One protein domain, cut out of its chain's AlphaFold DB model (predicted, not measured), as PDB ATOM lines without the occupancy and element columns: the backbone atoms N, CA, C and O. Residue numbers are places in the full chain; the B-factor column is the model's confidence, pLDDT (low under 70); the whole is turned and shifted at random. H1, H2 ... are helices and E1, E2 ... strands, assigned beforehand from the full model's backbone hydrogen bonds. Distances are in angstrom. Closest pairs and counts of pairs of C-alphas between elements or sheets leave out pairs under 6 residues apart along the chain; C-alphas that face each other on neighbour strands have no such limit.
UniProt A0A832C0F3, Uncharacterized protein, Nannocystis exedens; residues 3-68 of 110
ATOM      1  N   ASP A   3     199.959 179.365 140.472       95.44
ATOM      2  CA  ASP A   3     200.837 178.801 139.446       95.44
ATOM      3  C   ASP A   3     201.338 179.886 138.478       95.44
ATOM      4  O   ASP A   3     200.792 180.987 138.421       95.44
ATOM      5  N   THR A   4     202.373 179.563 137.700       96.38
ATOM      6  CA  THR A   4     202.952 180.419 136.648       96.38
ATOM      7  C   THR A   4     202.778 179.801 135.254       96.38
ATOM      8  O   THR A   4     203.640 179.957 134.390       96.38
ATOM      9  N   GLY A   5     201.724 179.004 135.056       90.62
ATOM     10  CA  GLY A   5     201.445 178.314 133.800       90.62
ATOM     11  C   GLY A   5     200.897 179.236 132.706       90.62
ATOM     12  O   GLY A   5     200.963 180.459 132.788       90.62
ATOM     13  N   ILE A   6     200.291 178.635 131.678       91.25
ATOM     14  CA  ILE A   6     199.773 179.344 130.490       91.25
ATOM     15  C   ILE A   6     198.679 180.382 130.795       91.25
ATOM     16  O   ILE A   6     198.362 181.205 129.945       91.25
ATOM     17  N   GLY A   7     198.078 180.337 131.986       92.69
ATOM     18  CA  GLY A   7     196.942 181.181 132.339       92.69
ATOM     19  C   GLY A   7     195.707 180.940 131.463       92.69
ATOM     20  O   GLY A   7     195.611 179.951 130.734       92.69
ATOM     21  N   MET A   8     194.719 181.827 131.578       93.50
ATOM     22  CA  MET A   8     193.415 181.686 130.927       93.50
ATOM     23  C   MET A   8     192.881 183.024 130.409       93.50
ATOM     24  O   MET A   8     193.145 184.085 130.974       93.50
ATOM     25  N   THR A   9     192.080 182.965 129.345       93.69
ATOM     26  CA  THR A   9     191.278 184.097 128.857       93.69
ATOM     27  C   THR A   9     189.979 184.243 129.660       93.69
ATOM     28  O   THR A   9     189.511 183.287 130.281       93.69
ATOM     29  N   GLN A  10     189.308 185.400 129.580       92.31
ATOM     30  CA  GLN A  10     188.017 185.583 130.265       92.31
ATOM     31  C   GLN A  10     186.936 184.585 129.836       92.31
ATOM     32  O   GLN A  10     186.147 184.150 130.672       92.31
ATOM     33  N   SER A  11     186.913 184.177 128.564       91.06
ATOM     34  CA  SER A  11     185.947 183.186 128.069       91.06
ATOM     35  C   SER A  11     186.244 181.758 128.543       91.06
ATOM     36  O   SER A  11     185.357 180.900 128.551       91.06
ATOM     37  N   GLN A  12     187.491 181.474 128.924       90.81
ATOM     38  CA  GLN A  12     187.859 180.228 129.594       90.81
ATOM     39  C   GLN A  12     187.481 180.292 131.075       90.81
ATOM     40  O   GLN A  12     186.851 179.359 131.570       90.81
ATOM     41  N   ILE A  13     187.761 181.413 131.752       92.50
ATOM     42  CA  ILE A  13     187.384 181.620 133.158       92.50
ATOM     43  C   ILE A  13     185.867 181.496 133.355       92.50
ATOM     44  O   ILE A  13     185.429 180.815 134.282       92.50
ATOM     45  N   SER A  14     185.054 182.066 132.459       91.56
ATOM     46  CA  SER A  14     183.587 182.025 132.573       91.56
ATOM     47  C   SER A  14     182.992 180.611 132.515       91.56
ATOM     48  O   SER A  14     181.871 180.397 132.970       91.56
ATOM     49  N   ARG A  15     183.730 179.639 131.967       90.88
ATOM     50  CA  ARG A  15     183.312 178.234 131.844       90.88
ATOM     51  C   ARG A  15     184.146 177.286 132.702       90.88
ATOM     52  O   ARG A  15     183.941 176.080 132.633       90.88
ATOM     53  N   LEU A  16     185.079 177.802 133.499       91.19
ATOM     54  CA  LEU A  16     186.080 177.007 134.214       91.19
ATOM     55  C   LEU A  16     185.473 176.032 135.234       91.19
ATOM     56  O   LEU A  16     185.989 174.937 135.430       91.19
ATOM     57  N   PHE A  17     184.373 176.433 135.872       91.75
ATOM     58  CA  PHE A  17     183.675 175.632 136.880       91.75
ATOM     59  C   PHE A  17     182.502 174.821 136.311       91.75
ATOM     60  O   PHE A  17     181.770 174.194 137.070       91.75
ATOM     61  N   GLN A  18     182.292 174.842 134.991       90.81
ATOM     62  CA  GLN A  18     181.256 174.031 134.357       90.81
ATOM     63  C   GLN A  18     181.736 172.582 134.243       90.81
ATOM     64  O   GLN A  18     182.854 172.324 133.793       90.81
ATOM     65  N   ALA A  19     180.881 171.633 134.625       87.56
ATOM     66  CA  ALA A  19     181.182 170.216 134.477       87.56
ATOM     67  C   ALA A  19     181.474 169.880 133.008       87.56
ATOM     68  O   ALA A  19     180.797 170.372 132.105       87.56
ATOM     69  N   PHE A  20     182.491 169.049 132.777       84.19
ATOM     70  CA  PHE A  20     182.930 168.629 131.440       84.19
ATOM     71  C   PHE A  20     183.446 169.751 130.526       84.19
ATOM     72  O   PHE A  20     183.727 169.514 129.351       84.19
ATOM     73  N   SER A  21     183.634 170.964 131.052       81.25
ATOM     74  CA  SER A  21     184.244 172.061 130.308       81.25
ATOM     75  C   SER A  21     185.747 171.845 130.183       81.25
ATOM     76  O   SER A  21     186.463 171.699 131.177       81.25
ATOM     77  N   GLN A  22     186.239 171.835 128.945       73.50
ATOM     78  CA  GLN A  22     187.664 171.774 128.649       73.50
ATOM     79  C   GLN A  22     188.048 172.912 127.701       73.50
ATOM     80  O   GLN A  22     187.364 173.132 126.700       73.50
ATOM     81  N   PRO A  23     189.156 173.627 127.964       61.56
ATOM     82  CA  PRO A  23     189.502 174.843 127.236       61.56
ATOM     83  C   PRO A  23     189.861 174.637 125.757       61.56
ATOM     84  O   PRO A  23     189.997 175.646 125.080       61.56
ATOM     85  N   ASN A  24     190.027 173.389 125.274       61.69
ATOM     86  CA  ASN A  24     190.019 172.958 123.862       61.69
ATOM     87  C   ASN A  24     190.221 171.426 123.754       61.69
ATOM     88  O   ASN A  24     190.952 170.841 124.557       61.69
ATOM     89  N   ALA A  25     189.691 170.780 122.704       51.03
ATOM     90  CA  ALA A  25     189.872 169.336 122.441       51.03
ATOM     91  C   ALA A  25     191.351 168.902 122.289       51.03
ATOM     92  O   ALA A  25     191.703 167.745 122.523       51.03
ATOM     93  N   SER A  26     192.239 169.829 121.916       51.75
ATOM     94  CA  SER A  26     193.690 169.595 121.830       51.75
ATOM     95  C   SER A  26     194.393 169.637 123.196       51.75
ATOM     96  O   SER A  26     195.407 168.965 123.375       51.75
ATOM     97  N   ALA A  27     193.857 170.374 124.178       53.88
ATOM     98  CA  ALA A  27     194.395 170.426 125.543       53.88
ATOM     99  C   ALA A  27     194.044 169.157 126.340       53.88
ATOM    100  O   ALA A  27     194.895 168.620 127.050       53.88
ATOM    101  N   ALA A  28     192.834 168.622 126.131       52.25
ATOM    102  CA  ALA A  28     192.372 167.360 126.712       52.25
ATOM    103  C   ALA A  28     193.297 166.176 126.375       52.25
ATOM    104  O   ALA A  28     193.543 165.316 127.217       52.25
ATOM    105  N   ARG A  29     193.875 166.170 125.164       49.53
ATOM    106  CA  ARG A  29     194.816 165.136 124.702       49.53
ATOM    107  C   ARG A  29     196.220 165.232 125.306       49.53
ATOM    108  O   ARG A  29     196.879 164.207 125.407       49.53
ATOM    109  N   ARG A  30     196.694 166.429 125.680       55.47
ATOM    110  CA  ARG A  30     198.051 166.621 126.237       55.47
ATOM    111  C   ARG A  30     198.126 166.447 127.751       55.47
ATOM    112  O   ARG A  30     199.174 166.043 128.240       55.47
ATOM    113  N   HIS A  31     197.055 166.763 128.477       59.59
ATOM    114  CA  HIS A  31     197.081 166.781 129.945       59.59
ATOM    115  C   HIS A  31     196.006 165.912 130.612       59.59
ATOM    116  O   HIS A  31     196.074 165.725 131.823       59.59
ATOM    117  N   GLY A  32     195.079 165.323 129.844       59.53
ATOM    118  CA  GLY A  32     194.051 164.424 130.368       59.53
ATOM    119  C   GLY A  32     193.075 165.099 131.342       59.53
ATOM    120  O   GLY A  32     193.290 166.206 131.827       59.53
ATOM    121  N   GLY A  33     191.959 164.431 131.622       73.12
ATOM    122  CA  GLY A  33     190.980 164.863 132.622       73.12
ATOM    123  C   GLY A  33     189.585 165.089 132.048       73.12
ATOM    124  O   GLY A  33     189.421 165.437 130.886       73.12
ATOM    125  N   THR A  34     188.566 164.885 132.877       81.50
ATOM    126  CA  THR A  34     187.145 164.992 132.501       81.50
ATOM    127  C   THR A  34     186.584 166.403 132.654       81.50
ATOM    128  O   THR A  34     185.407 166.614 132.401       81.50
ATOM    129  N   GLY A  35     187.380 167.366 133.132       83.00
ATOM    130  CA  GLY A  35     186.891 168.705 133.485       83.00
ATOM    131  C   GLY A  35     186.023 168.743 134.752       83.00
ATOM    132  O   GLY A  35     185.420 169.768 135.043       83.00
ATOM    133  N   LEU A  36     185.947 167.652 135.526       89.94
ATOM    134  CA  LEU A  36     185.115 167.597 136.735       89.94
ATOM    135  C   LEU A  36     185.783 168.165 137.989       89.94
ATOM    136  O   LEU A  36     185.079 168.605 138.889       89.94
ATOM    137  N   GLY A  37     187.118 168.174 138.065       91.25
ATOM    138  CA  GLY A  37     187.838 168.509 139.300       91.25
ATOM    139  C   GLY A  37     187.443 169.868 139.884       91.25
ATOM    140  O   GLY A  37     187.012 169.939 141.030       91.25
ATOM    141  N   LEU A  38     187.509 170.933 139.079       93.38
ATOM    142  CA  LEU A  38     187.157 172.283 139.532       93.38
ATOM    143  C   LEU A  38     185.657 172.448 139.803       93.38
ATOM    144  O   LEU A  38     185.292 173.140 140.752       93.38
ATOM    145  N   ALA A  39     184.797 171.791 139.020       91.75
ATOM    146  CA  ALA A  39     183.357 171.785 139.270       91.75
ATOM    147  C   ALA A  39     183.044 171.164 140.643       91.75
ATOM    148  O   ALA A  39     182.330 171.764 141.443       91.75
ATOM    149  N   LEU A  40     183.655 170.018 140.960       93.94
ATOM    150  CA  LEU A  40     183.507 169.358 142.259       93.94
ATOM    151  C   LEU A  40     184.095 170.187 143.400       93.94
ATOM    152  O   LEU A  40     183.460 170.314 144.441       93.94
ATOM    153  N   SER A  41     185.273 170.789 143.214       95.81
ATOM    154  CA  SER A  41     185.852 171.671 144.233       95.81
ATOM    155  C   SER A  41     184.906 172.818 144.585       95.81
ATOM    156  O   SER A  41     184.744 173.126 145.763       95.81
ATOM    157  N   ARG A  42     184.253 173.424 143.584       94.62
ATOM    158  CA  ARG A  42     183.272 174.489 143.818       94.62
ATOM    159  C   ARG A  42     182.069 173.983 144.608       94.62
ATOM    160  O   ARG A  42     181.718 174.615 145.597       94.62
ATOM    161  N   VAL A  43     181.510 172.834 144.224       95.06
ATOM    162  CA  VAL A  43     180.399 172.206 144.958       95.06
ATOM    163  C   VAL A  43     180.786 171.948 146.413       95.06
ATOM    164  O   VAL A  43     180.038 172.318 147.308       95.06
ATOM    165  N   PHE A  44     181.969 171.389 146.682       96.12
ATOM    166  CA  PHE A  44     182.407 171.147 148.058       96.12
ATOM    167  C   PHE A  44     182.592 172.433 148.862       96.12
ATOM    168  O   PHE A  44     182.158 172.494 150.009       96.12
ATOM    169  N   ALA A  45     183.191 173.471 148.277       95.69
ATOM    170  CA  ALA A  45     183.321 174.755 148.958       95.69
ATOM    171  C   ALA A  45     181.950 175.372 149.269       95.69
ATOM    172  O   ALA A  45     181.749 175.856 150.377       95.69
ATOM    173  N   GLU A  46     180.999 175.311 148.332       94.75
ATOM    174  CA  GLU A  46     179.626 175.798 148.525       94.75
ATOM    175  C   GLU A  46     178.881 174.986 149.599       94.75
ATOM    176  O   GLU A  46     178.227 175.572 150.458       94.75
ATOM    177  N   MET A  47     179.045 173.657 149.626       93.56
ATOM    178  CA  MET A  47     178.504 172.792 150.688       93.56
ATOM    179  C   MET A  47     179.067 173.135 152.073       93.56
ATOM    180  O   MET A  47     178.375 172.980 153.072       93.56
ATOM    181  N   MET A  48     180.307 173.624 152.140       92.56
ATOM    182  CA  MET A  48     180.919 174.129 153.371       92.56
ATOM    183  C   MET A  48     180.491 175.569 153.717       92.56
ATOM    184  O   MET A  48     181.059 176.166 154.628       92.56
ATOM    185  N   GLY A  49     179.535 176.161 152.992       91.81
ATOM    186  CA  GLY A  49     179.115 177.556 153.176       91.81
ATOM    187  C   GLY A  49     180.133 178.581 152.666       91.81
ATOM    188  O   GLY A  49     180.105 179.744 153.064       91.81
ATOM    189  N   GLY A  50     181.066 178.144 151.825       95.56
ATOM    190  CA  GLY A  50     182.148 178.940 151.272       95.56
ATOM    191  C   GLY A  50     182.037 179.176 149.769       95.56
ATOM    192  O   GLY A  50     180.983 179.043 149.149       95.56
ATOM    193  N   THR A  51     183.162 179.547 149.162       96.94
ATOM    194  CA  THR A  51     183.265 179.816 147.728       96.94
ATOM    195  C   THR A  51     184.675 179.563 147.195       96.94
ATOM    196  O   THR A  51     185.655 179.539 147.945       96.94
ATOM    197  N   ILE A  52     184.783 179.407 145.874       97.12
ATOM    198  CA  ILE A  52     186.055 179.372 145.148       97.12
ATOM    199  C   ILE A  52     186.061 180.478 144.100       97.12
ATOM    200  O   ILE A  52     185.152 180.579 143.278       97.12
ATOM    201  N   THR A  53     187.130 181.269 144.084       96.81
ATOM    202  CA  THR A  53     187.381 182.293 143.066       96.81
ATOM    203  C   THR A  53     188.707 182.044 142.355       96.81
ATOM    204  O   THR A  53     189.603 181.371 142.871       96.81
ATOM    205  N   VAL A  54     188.830 182.584 141.144       97.06
ATOM    206  CA  VAL A  54     190.045 182.491 140.330       97.06
ATOM    207  C   VAL A  54     190.423 183.866 139.794       97.06
ATOM    208  O   VAL A  54     189.566 184.651 139.386       97.06
ATOM    209  N   ARG A  55     191.724 184.150 139.780       97.31
ATOM    210  CA  ARG A  55     192.333 185.243 139.018       97.31
ATOM    211  C   ARG A  55     193.357 184.629 138.081       97.31
ATOM    212  O   ARG A  55     194.183 183.837 138.517       97.31
ATOM    213  N   SER A  56     193.297 184.963 136.804       95.88
ATOM    214  CA  SER A  56     194.228 184.437 135.809       95.88
ATOM    215  C   SER A  56     194.374 185.437 134.676       95.88
ATOM    216  O   SER A  56     193.455 186.212 134.404       95.88
ATOM    217  N   ALA A  57     195.538 185.425 134.043       94.62
ATOM    218  CA  ALA A  57     195.783 186.129 132.798       94.62
ATOM    219  C   ALA A  57     196.651 185.241 131.907       94.62
ATOM    220  O   ALA A  57     197.540 184.547 132.403       94.62
ATOM    221  N   LEU A  58     196.378 185.262 130.601       94.31
ATOM    222  CA  LEU A  58     197.148 184.505 129.615       94.31
ATOM    223  C   LEU A  58     198.648 184.815 129.758       94.31
ATOM    224  O   LEU A  58     199.025 185.972 129.945       94.31
ATOM    225  N   ASP A  59     199.474 183.770 129.736       94.31
ATOM    226  CA  ASP A  59     200.935 183.793 129.903       94.31
ATOM    227  C   ASP A  59     201.443 184.370 131.239       94.31
ATOM    228  O   ASP A  59     202.620 184.710 131.387       94.31
ATOM    229  N   ARG A  60     200.568 184.487 132.246       95.50
ATOM    230  CA  ARG A  60     200.908 184.987 133.593       95.50
ATOM    231  C   ARG A  60     200.609 183.983 134.708       95.50
ATOM    232  O   ARG A  60     200.928 184.265 135.860       95.50
ATOM    233  N   GLY A  61     200.014 182.836 134.383       95.31
ATOM    234  CA  GLY A  61     199.567 181.835 135.350       95.31
ATOM    235  C   GLY A  61     198.203 182.131 135.970       95.31
ATOM    236  O   GLY A  61     197.438 182.976 135.490       95.31
ATOM    237  N   SER A  62     197.869 181.389 137.027       96.94
ATOM    238  CA  SER A  62     196.575 181.487 137.712       96.94
ATOM    239  C   SER A  62     196.712 181.435 139.232       96.94
ATOM    240  O   SER A  62     197.641 180.858 139.787       96.94
ATOM    241  N   ALA A  63     195.745 182.031 139.923       98.00
ATOM    242  CA  ALA A  63     195.606 181.983 141.367       98.00
ATOM    243  C   ALA A  63     194.168 181.616 141.738       98.00
ATOM    244  O   ALA A  63     193.223 182.331 141.402       98.00
ATOM    245  N   PHE A  64     194.020 180.507 142.456       97.62
ATOM    246  CA  PHE A  64     192.760 180.014 142.997       97.62
ATOM    247  C   PHE A  64     192.693 180.300 144.493       97.62
ATOM    248  O   PHE A  64     193.629 179.984 145.244       97.62
ATOM    249  N   LYS A  65     191.571 180.866 144.929       98.19
ATOM    250  CA  LYS A  65     191.292 181.185 146.327       98.19
ATOM    251  C   LYS A  65     190.033 180.446 146.761       98.19
ATOM    252  O   LYS A  65     189.007 180.559 146.102       98.19
ATOM    253  N   VAL A  66     190.138 179.703 147.857       97.62
ATOM    254  CA  VAL A  66     189.007 179.062 148.535       97.62
ATOM    255  C   VAL A  66     188.779 179.819 149.831       97.62
ATOM    256  O   VAL A  66     189.731 180.057 150.574       97.62
ATOM    257  N   GLU A  67     187.541 180.217 150.080       97.12
ATOM    258  CA  GLU A  67     187.131 180.894 151.308       97.12
ATOM    259  C   GLU A  67     186.002 180.086 151.920       97.12
ATOM    260  O   GLU A  67     184.995 179.858 151.261       97.12
ATOM    261  N   VAL A  68     186.182 179.635 153.156       95.12
ATOM    262  CA  VAL A  68     185.177 178.875 153.902       95.12
ATOM    263  C   VAL A  68     185.018 179.496 155.288       95.12
ATOM    264  O   VAL A  68     186.010 179.989 155.838       95.12
TER     265      VAL A  68
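This is residues 3 to 68 of the 110 residues of an uncharacterized protein of Nannocystis exedens (UniProt A0A832C0F3). A two-stranded antiparallel hairpin, E1 and E2, and the helix H3 make the two sides of an open V, with its corner where H3 passes into E1; the short helix H1 lies near E1, toward the open side. The helix H2, residues 25 to 31, stands free and sticks out at the end away from that corner. The printed part has 66 residues, with three named helices and two named strands in the order H1, H2, H3, E1, E2; the class is mixed, helices and strands. The whole is compact, with a radius of gyration of the C-alphas of 12.2 A and spans of 35 by 24 by 18 A.

From residue 3 the printed part runs to H1, residues 10 to 13, which has 2 pairs of C-alphas within 8 A of E1, residues 51 to 57; the closest are those of Ile 13 and Val 54, 7.7 A apart. H2, residues 25 to 31, is apart from H1, from E1 and from H3, residues 36 to 47. H3 and E1 have 5 pairs of C-alphas within 8 A, the closest being those of Ala 45 and Thr 51, 5.2 A apart. E2, residues 61 to 67, has 2 such pairs with H3, the closest being the C-alphas of Ala 45 and Val 66, 7.1 A apart. E1 and E2 form a hairpin, antiparallel at 165 degrees between their N-to-C directions; N 53 and O 65 are within hydrogen-bond range at 2.8 A, and N 65 and O 53 at 2.9 A. In H3 every O i to N i+4 pair is within hydrogen-bond range; in H2 it is 1 of 3, with 1 of 4 O i to N i+3 pairs, and H1 is too short for an O i to N i+4 pair.

H1 begins at C-alpha 10, at (188.017, 185.583, 130.265), and measures 4.9 A from first to last C-alpha. H2 measures 10.7 A. H3 measures 16.3 A and begins at C-alpha 36, at (185.115, 167.597, 136.735). E1 measures 20.5 A and E2 20.3 A; E2 ends at C-alpha 67, at (187.131, 180.894, 151.308).

The two C-alphas farthest apart are those of Ser 26 and Gly 49, at 35.5 A. The printed part, residues 3 to 68, has no cut. The link from H1 to H2 is long, with 11 residues, while those from H2 to H3, H3 to E1 and E1 to E2 are tight. The mean pLDDT of the printed part is 86.9, and residues 23 to 32 are under 70, with a mean of 53 for H2.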